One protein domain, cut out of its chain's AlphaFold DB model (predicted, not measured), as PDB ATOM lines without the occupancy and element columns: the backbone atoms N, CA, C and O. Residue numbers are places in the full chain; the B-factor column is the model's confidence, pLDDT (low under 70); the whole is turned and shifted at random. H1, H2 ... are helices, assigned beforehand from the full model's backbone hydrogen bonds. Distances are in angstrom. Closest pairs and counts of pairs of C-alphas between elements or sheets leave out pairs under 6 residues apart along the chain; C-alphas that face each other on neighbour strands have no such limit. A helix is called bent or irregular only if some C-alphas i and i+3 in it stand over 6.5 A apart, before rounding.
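This is residues 112 to 195 of the 200 residues of an uncharacterized protein of Caenorhabditis elegans (UniProt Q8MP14). The body is a small bundle of four helices, in which H1 and H4 both pack on H5 and H3 packs on H4, while the short H2 sits by the corner after H1. The longest helix, H6, crosses one end of this bundle, and its residues 190 to 195 stick out; the long loop of residues 152 to 164 lies toward the other end of the whole. The printed part has 84 residues with six named helices, H1 to H6 in order along the chain, and no named strand; the class is all helix. It is compact, with a radius of gyration of the C-alphas of 12.6 A, and spans 36 by 25 by 24 A.

H1 is residues 115 to 122, beginning at C-alpha 115 at (-4.049, 24.594, -7.002). H2 is residues 124 to 127, and H3 is residues 129 to 134. H4, residues 137 to 151, is 22.5 A long and irregular: C-alphas 141 and 144 are 7.2 A apart. H5, residues 165 to 176, is 16.4 A long and begins at C-alpha 165 at (2.784, 8.724, 5.092). H6, residues 178 to 195, is 25.9 A long and ends at C-alpha 195 at (5.665, 21.349, -29.645).

H1 touches residues 171 to 175 of H5 at a shallow tilt of 26 degrees, opposite ways; the closest C-alphas, of Ile 117 and Phe 171, are 6.6 A apart. H1 and H2 touch only at the corner, and only just, with 3 pairs of C-alphas within 8 A; the closest are those of Val 120 and Asn 127, 5.0 A apart. H3 and H4 form a helical hairpin at a shallow tilt of 16 degrees, closest at the C-alphas of Phe 132 and Leu 139, 6.5 A. H4 and H5 form another at a steep tilt of 42 degrees, where residues 166 to 170 of H5 touch H4; the C-alphas of Val 146 and Val 167 come closest, at 6.2 A. H6 touches H3 with residues 184 to 188, about perpendicular at 87 degrees; the closest C-alphas, of Leu 134 and Phe 185, are 6.5 A apart. H6 is close to H1 but not clearly touching, with the C-alphas of Leu 116 and Leu 182 closest at 6.2 A. H4 and H6 are apart. The helix packing is part aligned, part crossed: of the 4 pairs of helices that touch other than only at the corner, H1 and H5 and H3 and H4 are at a shallow tilt, while H4 and H5 are at a steep tilt and H3 and H6 are about perpendicular. In H1, H5 and H6 every O i to N i+4 pair is within hydrogen-bond range; H4 has 6 of 11, H3 has 0 of 2 but 3 of 3 O i to N i+3 pairs, and H2 is too short for an O i to N i+4 pair.

The two C-alphas farthest apart, of Lys 159 and Glu 195, are 37.5 A apart. The printed part has no cut. The link from H4 to H5, 13 residues, is long; the other links are tight. The mean pLDDT of the printed part is 86.5, and residues 112 to 113 and 156 to 160 are under 70.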
ATOM      1  N   GLU A 112      -4.667  20.259   0.149       51.50
ATOM      2  CA  GLU A 112      -5.739  20.243  -0.850       51.50
ATOM      3  C   GLU A 112      -6.281  21.605  -1.309       51.50
ATOM      4  O   GLU A 112      -7.013  21.629  -2.280       51.50
ATOM      5  N   GLU A 113      -6.042  22.740  -0.649       58.50
ATOM      6  CA  GLU A 113      -6.557  24.046  -1.072       58.50
ATOM      7  C   GLU A 113      -5.701  24.680  -2.174       58.50
ATOM      8  O   GLU A 113      -6.236  25.425  -3.009       58.50
ATOM      9  N   LYS A 114      -4.405  24.346  -2.233       72.47
ATOM     10  CA  LYS A 114      -3.480  24.884  -3.235       72.47
ATOM     11  C   LYS A 114      -3.694  24.216  -4.590       72.47
ATOM     12  O   LYS A 114      -3.876  23.007  -4.691       72.47
ATOM     13  N   ALA A 115      -3.646  25.016  -5.657       81.60
ATOM     14  CA  ALA A 115      -4.049  24.594  -7.002       81.60
ATOM     15  C   ALA A 115      -3.286  23.361  -7.522       81.60
ATOM     16  O   ALA A 115      -3.871  22.521  -8.201       81.60
ATOM     17  N   LEU A 116      -2.003  23.239  -7.170       85.88
ATOM     18  CA  LEU A 116      -1.151  22.125  -7.585       85.88
ATOM     19  C   LEU A 116      -1.559  20.829  -6.881       85.88
ATOM     20  O   LEU A 116      -1.750  19.815  -7.539       85.88
ATOM     21  N   ILE A 117      -1.774  20.872  -5.566       87.72
ATOM     22  CA  ILE A 117      -2.192  19.696  -4.794       87.72
ATOM     23  C   ILE A 117      -3.605  19.273  -5.215       87.72
ATOM     24  O   ILE A 117      -3.824  18.097  -5.494       87.72
ATOM     25  N   LYS A 118      -4.532  20.227  -5.424       85.02
ATOM     26  CA  LYS A 118      -5.846  19.954  -6.052       85.02
ATOM     27  C   LYS A 118      -5.708  19.225  -7.379       85.02
ATOM     28  O   LYS A 118      -6.451  18.283  -7.645       85.02
ATOM     29  N   HIS A 119      -4.801  19.697  -8.234       87.09
ATOM     30  CA  HIS A 119      -4.568  19.101  -9.541       87.09
ATOM     31  C   HIS A 119      -4.087  17.656  -9.402       87.09
ATOM     32  O   HIS A 119      -4.677  16.767 -10.013       87.09
ATOM     33  N   VAL A 120      -3.087  17.417  -8.553       89.45
ATOM     34  CA  VAL A 120      -2.537  16.082  -8.292       89.45
ATOM     35  C   VAL A 120      -3.620  15.152  -7.741       89.45
ATOM     36  O   VAL A 120      -3.874  14.108  -8.330       89.45
ATOM     37  N   MET A 121      -4.349  15.553  -6.697       86.66
ATOM     38  CA  MET A 121      -5.360  14.705  -6.050       86.66
ATOM     39  C   MET A 121      -6.574  14.387  -6.934       86.66
ATOM     40  O   MET A 121      -7.127  13.295  -6.824       86.66
ATOM     41  N   LYS A 122      -6.988  15.293  -7.839       85.16
ATOM     42  CA  LYS A 122      -8.177  15.105  -8.701       85.16
ATOM     43  C   LYS A 122      -8.130  13.811  -9.521       85.16
ATOM     44  O   LYS A 122      -9.173  13.220  -9.785       85.16
ATOM     45  N   ASN A 123      -6.942  13.410  -9.965       87.68
ATOM     46  CA  ASN A 123      -6.707  12.135 -10.632       87.68
ATOM     47  C   ASN A 123      -5.279  11.684 -10.315       87.68
ATOM     48  O   ASN A 123      -4.395  11.773 -11.166       87.68
ATOM     49  N   PHE A 124      -5.062  11.270  -9.063       90.54
ATOM     50  CA  PHE A 124      -3.735  10.969  -8.519       90.54
ATOM     51  C   PHE A 124      -2.914  10.048  -9.429       90.54
ATOM     52  O   PHE A 124      -1.802  10.411  -9.800       90.54
ATOM     53  N   GLY A 125      -3.498   8.935  -9.888       91.01
ATOM     54  CA  GLY A 125      -2.825   7.984 -10.778       91.01
ATOM     55  C   GLY A 125      -2.310   8.577 -12.090       91.01
ATOM     56  O   GLY A 125      -1.273   8.147 -12.583       91.01
ATOM     57  N   ALA A 126      -2.995   9.579 -12.647       91.34
ATOM     58  CA  ALA A 126      -2.598  10.210 -13.909       91.34
ATOM     59  C   ALA A 126      -1.799  11.512 -13.728       91.34
ATOM     60  O   ALA A 126      -1.015  11.879 -14.599       91.34
ATOM     61  N   ASN A 127      -2.024  12.244 -12.634       92.46
ATOM     62  CA  ASN A 127      -1.465  13.581 -12.437       92.46
ATOM     63  C   ASN A 127      -0.225  13.587 -11.541       92.46
ATOM     64  O   ASN A 127       0.632  14.443 -11.736       92.46
ATOM     65  N   ALA A 128      -0.107  12.665 -10.580       93.99
ATOM     66  CA  ALA A 128       1.070  12.598  -9.717       93.99
ATOM     67  C   ALA A 128       2.357  12.264 -10.495       93.99
ATOM     68  O   ALA A 128       3.345  12.962 -10.276       93.99
ATOM     69  N   PRO A 129       2.368  11.317 -11.464       95.03
ATOM     70  CA  PRO A 129       3.577  11.021 -12.237       95.03
ATOM     71  C   PRO A 129       4.158  12.230 -12.987       95.03
ATOM     72  O   PRO A 129       5.375  12.342 -13.119       95.03
ATOM     73  N   LYS A 130       3.305  13.182 -13.390       94.35
ATOM     74  CA  LYS A 130       3.707  14.412 -14.095       94.35
ATOM     75  C   LYS A 130       4.566  15.348 -13.252       94.35
ATOM     76  O   LYS A 130       5.290  16.180 -13.787       94.35
ATOM     77  N   LEU A 131       4.512  15.234 -11.924       94.25
ATOM     78  CA  LEU A 131       5.414  15.986 -11.048       94.25
ATOM     79  C   LEU A 131       6.873  15.605 -11.297       94.25
ATOM     80  O   LEU A 131       7.757  16.451 -11.190       94.25
ATOM     81  N   PHE A 132       7.122  14.352 -11.668       95.35
ATOM     82  CA  PHE A 132       8.468  13.849 -11.891       95.35
ATOM     83  C   PHE A 132       8.970  14.067 -13.324       95.35
ATOM     84  O   PHE A 132      10.133  13.805 -13.615       95.35
ATOM     85  N   GLU A 133       8.115  14.567 -14.217       92.62
ATOM     86  CA  GLU A 133       8.502  15.062 -15.545       92.62
ATOM     87  C   GLU A 133       9.120  16.470 -15.456       92.62
ATOM     88  O   GLU A 133       9.802  16.924 -16.372       92.62
ATOM     89  N   LEU A 134       8.958  17.152 -14.313       91.30
ATOM     90  CA  LEU A 134       9.560  18.465 -14.059       91.30
ATOM     91  C   LEU A 134      11.087  18.419 -13.911       91.30
ATOM     92  O   LEU A 134      11.717  19.482 -13.937       91.30
ATOM     93  N   ASN A 135      11.665  17.219 -13.752       90.15
ATOM     94  CA  ASN A 135      13.092  16.967 -13.526       90.15
ATOM     95  C   ASN A 135      13.665  17.800 -12.364       90.15
ATOM     96  O   ASN A 135      14.723  18.416 -12.480       90.15
ATOM     97  N   LEU A 136      12.923  17.861 -11.254       93.36
ATOM     98  CA  LEU A 136      13.372  18.479 -10.008       93.36
ATOM     99  C   LEU A 136      13.957  17.387  -9.112       93.36
ATOM    100  O   LEU A 136      13.225  16.487  -8.706       93.36
ATOM    101  N   GLU A 137      15.253  17.476  -8.808       94.77
ATOM    102  CA  GLU A 137      15.984  16.484  -8.002       94.77
ATOM    103  C   GLU A 137      15.307  16.240  -6.648       94.77
ATOM    104  O   GLU A 137      15.203  15.105  -6.194       94.77
ATOM    105  N   GLU A 138      14.752  17.287  -6.039       93.26
ATOM    106  CA  GLU A 138      14.095  17.191  -4.736       93.26
ATOM    107  C   GLU A 138      12.760  16.436  -4.774       93.26
ATOM    108  O   GLU A 138      12.250  16.054  -3.728       93.26
ATOM    109  N   LEU A 139      12.162  16.234  -5.952       95.65
ATOM    110  CA  LEU A 139      10.943  15.434  -6.078       95.65
ATOM    111  C   LEU A 139      11.236  13.940  -6.236       95.65
ATOM    112  O   LEU A 139      10.324  13.131  -6.063       95.65
ATOM    113  N   GLU A 140      12.475  13.557  -6.551       95.63
ATOM    114  CA  GLU A 140      12.808  12.164  -6.854       95.63
ATOM    115  C   GLU A 140      12.670  11.230  -5.656       95.63
ATOM    116  O   GLU A 140      12.276  10.076  -5.827       95.63
ATOM    117  N   GLU A 141      12.888  11.730  -4.437       95.64
ATOM    118  CA  GLU A 141      12.694  10.939  -3.216       95.64
ATOM    119  C   GLU A 141      11.250  10.427  -3.058       95.64
ATOM    120  O   GLU A 141      11.019   9.378  -2.456       95.64
ATOM    121  N   PHE A 142      10.273  11.113  -3.661       97.22
ATOM    122  CA  PHE A 142       8.860  10.734  -3.611       97.22
ATOM    123  C   PHE A 142       8.426   9.835  -4.775       97.22
ATOM    124  O   PHE A 142       7.301   9.326  -4.753       97.22
ATOM    125  N   ARG A 143       9.276   9.616  -5.792       97.43
ATOM    126  CA  ARG A 143       8.896   8.865  -7.000       97.43
ATOM    127  C   ARG A 143       8.468   7.444  -6.666       97.43
ATOM    128  O   ARG A 143       7.372   7.039  -7.048       97.43
ATOM    129  N   GLU A 144       9.303   6.693  -5.959       96.46
ATOM    130  CA  GLU A 144       9.008   5.295  -5.630       96.46
ATOM    131  C   GLU A 144       7.738   5.156  -4.764       96.46
ATOM    132  O   GLU A 144       6.843   4.416  -5.180       96.46
ATOM    133  N   PRO A 145       7.560   5.899  -3.648       95.21
ATOM    134  CA  PRO A 145       6.325   5.836  -2.865       95.21
ATOM    135  C   PRO A 145       5.056   6.163  -3.658       95.21
ATOM    136  O   PRO A 145       4.033   5.496  -3.493       95.21
ATOM    137  N   VAL A 146       5.111   7.166  -4.541       95.58
ATOM    138  CA  VAL A 146       3.974   7.524  -5.398       95.58
ATOM    139  C   VAL A 146       3.668   6.407  -6.385       95.58
ATOM    140  O   VAL A 146       2.515   5.996  -6.488       95.58
ATOM    141  N   MET A 147       4.673   5.887  -7.091       95.90
ATOM    142  CA  MET A 147       4.461   4.816  -8.067       95.90
ATOM    143  C   MET A 147       3.953   3.537  -7.393       95.90
ATOM    144  O   MET A 147       3.023   2.916  -7.905       95.90
ATOM    145  N   HIS A 148       4.471   3.204  -6.208       94.05
ATOM    146  CA  HIS A 148       3.990   2.087  -5.398       94.05
ATOM    147  C   HIS A 148       2.510   2.252  -5.016       94.05
ATOM    148  O   HIS A 148       1.712   1.334  -5.211       94.05
ATOM    149  N   GLN A 149       2.111   3.434  -4.537       91.53
ATOM    150  CA  GLN A 149       0.714   3.751  -4.217       91.53
ATOM    151  C   GLN A 149      -0.195   3.658  -5.457       91.53
ATOM    152  O   GLN A 149      -1.336   3.193  -5.365       91.53
ATOM    153  N   ILE A 150       0.300   4.092  -6.623       92.90
ATOM    154  CA  ILE A 150      -0.436   4.024  -7.893       92.90
ATOM    155  C   ILE A 150      -0.675   2.570  -8.308       92.90
ATOM    156  O   ILE A 150      -1.806   2.209  -8.635       92.90
ATOM    157  N   GLU A 151       0.369   1.743  -8.258       92.62
ATOM    158  CA  GLU A 151       0.330   0.323  -8.614       92.62
ATOM    159  C   GLU A 151      -0.651  -0.465  -7.735       92.62
ATOM    160  O   GLU A 151      -1.454  -1.248  -8.242       92.62
ATOM    161  N   HIS A 152      -0.652  -0.197  -6.426       88.16
ATOM    162  CA  HIS A 152      -1.497  -0.908  -5.462       88.16
ATOM    163  C   HIS A 152      -2.927  -0.359  -5.374       88.16
ATOM    164  O   HIS A 152      -3.756  -0.927  -4.662       88.16
ATOM    165  N   LYS A 153      -3.241   0.728  -6.100       82.55
ATOM    166  CA  LYS A 153      -4.585   1.337  -6.188       82.55
ATOM    167  C   LYS A 153      -5.231   1.646  -4.836       82.55
ATOM    168  O   LYS A 153      -6.449   1.753  -4.721       82.55
ATOM    169  N   THR A 154      -4.420   1.860  -3.810       73.98
ATOM    170  CA  THR A 154      -4.839   2.138  -2.425       73.98
ATOM    171  C   THR A 154      -5.564   3.482  -2.269       73.98
ATOM    172  O   THR A 154      -6.215   3.716  -1.254       73.98
ATOM    173  N   TYR A 155      -5.516   4.336  -3.298       73.08
ATOM    174  CA  TYR A 155      -6.207   5.626  -3.387       73.08
ATOM    175  C   TYR A 155      -7.561   5.568  -4.131       73.08
ATOM    176  O   TYR A 155      -8.324   6.534  -4.079       73.08
ATOM    177  N   GLU A 156      -7.866   4.486  -4.862       69.88
ATOM    178  CA  GLU A 156      -9.075   4.399  -5.695       69.88
ATOM    179  C   GLU A 156     -10.348   4.126  -4.861       69.88
ATOM    180  O   GLU A 156     -10.331   3.437  -3.842       69.88
ATOM    181  N   ASN A 157     -11.492   4.626  -5.349       61.02
ATOM    182  CA  ASN A 157     -12.857   4.314  -4.886       61.02
ATOM    183  C   ASN A 157     -13.249   4.743  -3.460       61.02
ATOM    184  O   ASN A 157     -14.270   4.286  -2.941       61.02
ATOM    185  N   GLN A 158     -12.511   5.661  -2.838       61.64
ATOM    186  CA  GLN A 158     -12.849   6.169  -1.509       61.64
ATOM    187  C   GLN A 158     -13.279   7.636  -1.568       61.64
ATOM    188  O   GLN A 158     -12.649   8.462  -2.223       61.64
ATOM    189  N   LYS A 159     -14.351   7.977  -0.835       61.64
ATOM    190  CA  LYS A 159     -14.774   9.375  -0.626       61.64
ATOM    191  C   LYS A 159     -13.642  10.219  -0.017       61.64
ATOM    192  O   LYS A 159     -13.574  11.410  -0.287       61.64
ATOM    193  N   ASN A 160     -12.775   9.570   0.762       64.74
ATOM    194  CA  ASN A 160     -11.542  10.106   1.322       64.74
ATOM    195  C   ASN A 160     -10.415   9.117   0.977       64.74
ATOM    196  O   ASN A 160     -10.317   8.097   1.658       64.74
ATOM    197  N   PRO A 161      -9.634   9.345  -0.090       72.77
ATOM    198  CA  PRO A 161      -8.508   8.483  -0.436       72.77
ATOM    199  C   PRO A 161      -7.538   8.366   0.742       72.77
ATOM    200  O   PRO A 161      -7.207   9.373   1.368       72.77
ATOM    201  N   HIS A 162      -7.084   7.152   1.044       80.32
ATOM    202  CA  HIS A 162      -6.016   6.949   2.015       80.32
ATOM    203  C   HIS A 162      -4.663   7.028   1.307       80.32
ATOM    204  O   HIS A 162      -4.386   6.228   0.411       80.32
ATOM    205  N   TYR A 163      -3.824   7.980   1.709       86.51
ATOM    206  CA  TYR A 163      -2.447   8.094   1.244       86.51
ATOM    207  C   TYR A 163      -1.486   7.555   2.303       86.51
ATOM    208  O   TYR A 163      -1.736   7.654   3.504       86.51
ATOM    209  N   THR A 164      -0.392   6.943   1.851       89.40
ATOM    210  CA  THR A 164       0.703   6.545   2.739       89.40
ATOM    211  C   THR A 164       1.390   7.781   3.308       89.40
ATOM    212  O   THR A 164       1.355   8.851   2.701       89.40
ATOM    213  N   ALA A 165       2.062   7.625   4.450       88.95
ATOM    214  CA  ALA A 165       2.784   8.724   5.092       88.95
ATOM    215  C   ALA A 165       3.763   9.419   4.128       88.95
ATOM    216  O   ALA A 165       3.780  10.638   4.059       88.95
ATOM    217  N   GLN A 166       4.479   8.658   3.294       91.34
ATOM    218  CA  GLN A 166       5.410   9.234   2.318       91.34
ATOM    219  C   GLN A 166       4.719  10.050   1.210       91.34
ATOM    220  O   GLN A 166       5.317  10.962   0.644       91.34
ATOM    221  N   VAL A 167       3.468   9.727   0.860       91.48
ATOM    222  CA  VAL A 167       2.689  10.514  -0.110       91.48
ATOM    223  C   VAL A 167       2.101  11.765   0.552       91.48
ATOM    224  O   VAL A 167       2.027  12.810  -0.089       91.48
ATOM    225  N   GLU A 168       1.744  11.698   1.834       88.01
ATOM    226  CA  GLU A 168       1.404  12.893   2.618       88.01
ATOM    227  C   GLU A 168       2.619  13.829   2.761       88.01
ATOM    228  O   GLU A 168       2.484  15.034   2.553       88.01
ATOM    229  N   ASP A 169       3.828  13.287   2.964       91.29
ATOM    230  CA  ASP A 169       5.077  14.066   2.981       91.29
ATOM    231  C   ASP A 169       5.323  14.783   1.640       91.29
ATOM    232  O   ASP A 169       5.752  15.942   1.615       91.29
ATOM    233  N   LEU A 170       4.979  14.147   0.509       94.00
ATOM    234  CA  LEU A 170       4.972  14.817  -0.794       94.00
ATOM    235  C   LEU A 170       3.978  15.987  -0.803       94.00
ATOM    236  O   LEU A 170       4.313  17.062  -1.300       94.00
ATOM    237  N   PHE A 171       2.758  15.827  -0.287       91.37
ATOM    238  CA  PHE A 171       1.790  16.929  -0.252       91.37
ATOM    239  C   PHE A 171       2.259  18.086   0.628       91.37
ATOM    240  O   PHE A 171       2.087  19.243   0.233       91.37
ATOM    241  N   ASP A 172       2.921  17.805   1.745       87.85
ATOM    242  CA  ASP A 172       3.551  18.821   2.584       87.85
ATOM    243  C   ASP A 172       4.704  19.523   1.855       87.85
ATOM    244  O   ASP A 172       4.799  20.759   1.872       87.85
ATOM    245  N   TYR A 173       5.531  18.773   1.120       92.23
ATOM    246  CA  TYR A 173       6.589  19.329   0.279       92.23
ATOM    247  C   TYR A 173       6.019  20.247  -0.815       92.23
ATOM    248  O   TYR A 173       6.424  21.410  -0.946       92.23
ATOM    249  N   LEU A 174       5.014  19.774  -1.558       91.71
ATOM    250  CA  LEU A 174       4.302  20.554  -2.573       91.71
ATOM    251  C   LEU A 174       3.627  21.784  -1.966       91.71
ATOM    252  O   LEU A 174       3.553  22.830  -2.611       91.71
ATOM    253  N   HIS A 175       3.130  21.689  -0.732       86.39
ATOM    254  CA  HIS A 175       2.515  22.813  -0.045       86.39
ATOM    255  C   HIS A 175       3.564  23.876   0.280       86.39
ATOM    256  O   HIS A 175       3.341  25.063   0.012       86.39
ATOM    257  N   LYS A 176       4.713  23.463   0.819       86.02
ATOM    258  CA  LYS A 176       5.821  24.339   1.207       86.02
ATOM    259  C   LYS A 176       6.474  25.028   0.009       86.02
ATOM    260  O   LYS A 176       6.795  26.210   0.092       86.02
ATOM    261  N   HIS A 177       6.615  24.324  -1.112       89.75
ATOM    262  CA  HIS A 177       7.294  24.806  -2.320       89.75
ATOM    263  C   HIS A 177       6.334  25.150  -3.471       89.75
ATOM    264  O   HIS A 177       6.746  25.230  -4.630       89.75
ATOM    265  N   HIS A 178       5.057  25.385  -3.145       87.13
ATOM    266  CA  HIS A 178       3.961  25.497  -4.107       87.13
ATOM    267  C   HIS A 178       4.245  26.414  -5.296       87.13
ATOM    268  O   HIS A 178       4.089  25.981  -6.433       87.13
ATOM    269  N   ASP A 179       4.650  27.660  -5.045       86.09
ATOM    270  CA  ASP A 179       4.769  28.665  -6.105       86.09
ATOM    271  C   ASP A 179       5.884  28.308  -7.095       86.09
ATOM    272  O   ASP A 179       5.672  28.357  -8.307       86.09
ATOM    273  N   ARG A 180       7.036  27.849  -6.581       90.62
ATOM    274  CA  ARG A 180       8.180  27.392  -7.386       90.62
ATOM    275  C   ARG A 180       7.785  26.216  -8.278       90.62
ATOM    276  O   ARG A 180       8.044  26.236  -9.479       90.62
ATOM    277  N   ILE A 181       7.154  25.193  -7.699       92.64
ATOM    278  CA  ILE A 181       6.803  23.975  -8.438       92.64
ATOM    279  C   ILE A 181       5.669  24.256  -9.423       92.64
ATOM    280  O   ILE A 181       5.730  23.812 -10.563       92.64
ATOM    281  N   LEU A 182       4.660  25.043  -9.034       89.45
ATOM    282  CA  LEU A 182       3.563  25.421  -9.924       89.45
ATOM    283  C   LEU A 182       4.060  26.235 -11.121       89.45
ATOM    284  O   LEU A 182       3.556  26.047 -12.228       89.45
ATOM    285  N   GLN A 183       5.022  27.137 -10.921       89.31
ATOM    286  CA  GLN A 183       5.645  27.862 -12.023       89.31
ATOM    287  C   GLN A 183       6.329  26.889 -12.989       89.31
ATOM    288  O   GLN A 183       6.013  26.907 -14.179       89.31
ATOM    289  N   ARG A 184       7.175  25.988 -12.477       90.09
ATOM    290  CA  ARG A 184       7.862  24.985 -13.300       90.09
ATOM    291  C   ARG A 184       6.886  24.077 -14.048       90.09
ATOM    292  O   ARG A 184       7.077  23.789 -15.222       90.09
ATOM    293  N   PHE A 185       5.804  23.682 -13.385       89.54
ATOM    294  CA  PHE A 185       4.741  22.868 -13.968       89.54
ATOM    295  C   PHE A 185       4.043  23.573 -15.138       89.54
ATOM    296  O   PHE A 185       3.769  22.952 -16.160       89.54
ATOM    297  N   LYS A 186       3.797  24.884 -15.031       88.71
ATOM    298  CA  LYS A 186       3.222  25.680 -16.127       88.71
ATOM    299  C   LYS A 186       4.183  25.866 -17.299       88.71
ATOM    300  O   LYS A 186       3.717  25.918 -18.432       88.71
ATOM    301  N   GLU A 187       5.481  26.002 -17.032       89.41
ATOM    302  CA  GLU A 187       6.513  26.097 -18.073       89.41
ATOM    303  C   GLU A 187       6.526  24.823 -18.927       89.41
ATOM    304  O   GLU A 187       6.315  24.911 -20.131       89.41
ATOM    305  N   VAL A 188       6.610  23.645 -18.294       87.03
ATOM    306  CA  VAL A 188       6.603  22.350 -19.000       87.03
ATOM    307  C   VAL A 188       5.328  22.161 -19.831       87.03
ATOM    308  O   VAL A 188       5.403  21.824 -21.008       87.03
ATOM    309  N   GLN A 189       4.151  22.476 -19.280       83.17
ATOM    310  CA  GLN A 189       2.888  22.375 -20.029       83.17
ATOM    311  C   GLN A 189       2.803  23.324 -21.231       83.17
ATOM    312  O   GLN A 189       2.126  23.031 -22.224       83.17
ATOM    313  N   LYS A 190       3.438  24.496 -21.139       84.84
ATOM    314  CA  LYS A 190       3.489  25.451 -22.245       84.84
ATOM    315  C   LYS A 190       4.395  24.928 -23.356       84.84
ATOM    316  O   LYS A 190       3.980  24.991 -24.511       84.84
ATOM    317  N   ASP A 191       5.554  24.383 -23.002       81.14
ATOM    318  CA  ASP A 191       6.516  23.824 -23.955       81.14
ATOM    319  C   ASP A 191       5.895  22.641 -24.725       81.14
ATOM    320  O   ASP A 191       5.927  22.618 -25.955       81.14
ATOM    321  N   GLU A 192       5.183  21.741 -24.034       81.59
ATOM    322  CA  GLU A 192       4.422  20.645 -24.663       81.59
ATOM    323  C   GLU A 192       3.347  21.154 -25.637       81.59
ATOM    324  O   GLU A 192       3.141  20.600 -26.721       81.59
ATOM    325  N   SER A 193       2.646  22.229 -25.268       77.31
ATOM    326  CA  SER A 193       1.592  22.810 -26.107       77.31
ATOM    327  C   SER A 193       2.155  23.459 -27.374       77.31
ATOM    328  O   SER A 193       1.498  23.422 -28.417       77.31
ATOM    329  N   GLN A 194       3.351  24.046 -27.294       79.02
ATOM    330  CA  GLN A 194       4.045  24.631 -28.441       79.02
ATOM    331  C   GLN A 194       4.577  23.541 -29.377       79.02
ATOM    332  O   GLN A 194       4.336  23.612 -30.580       79.02
ATOM    333  N   GLU A 195       5.167  22.471 -28.839       75.41
ATOM    334  CA  GLU A 195       5.665  21.349 -29.645       75.41
ATOM    335  C   GLU A 195       4.535  20.638 -30.418       75.41
ATOM    336  O   GLU A 195       4.707  20.227 -31.568       75.41
TER     337      GLU A 195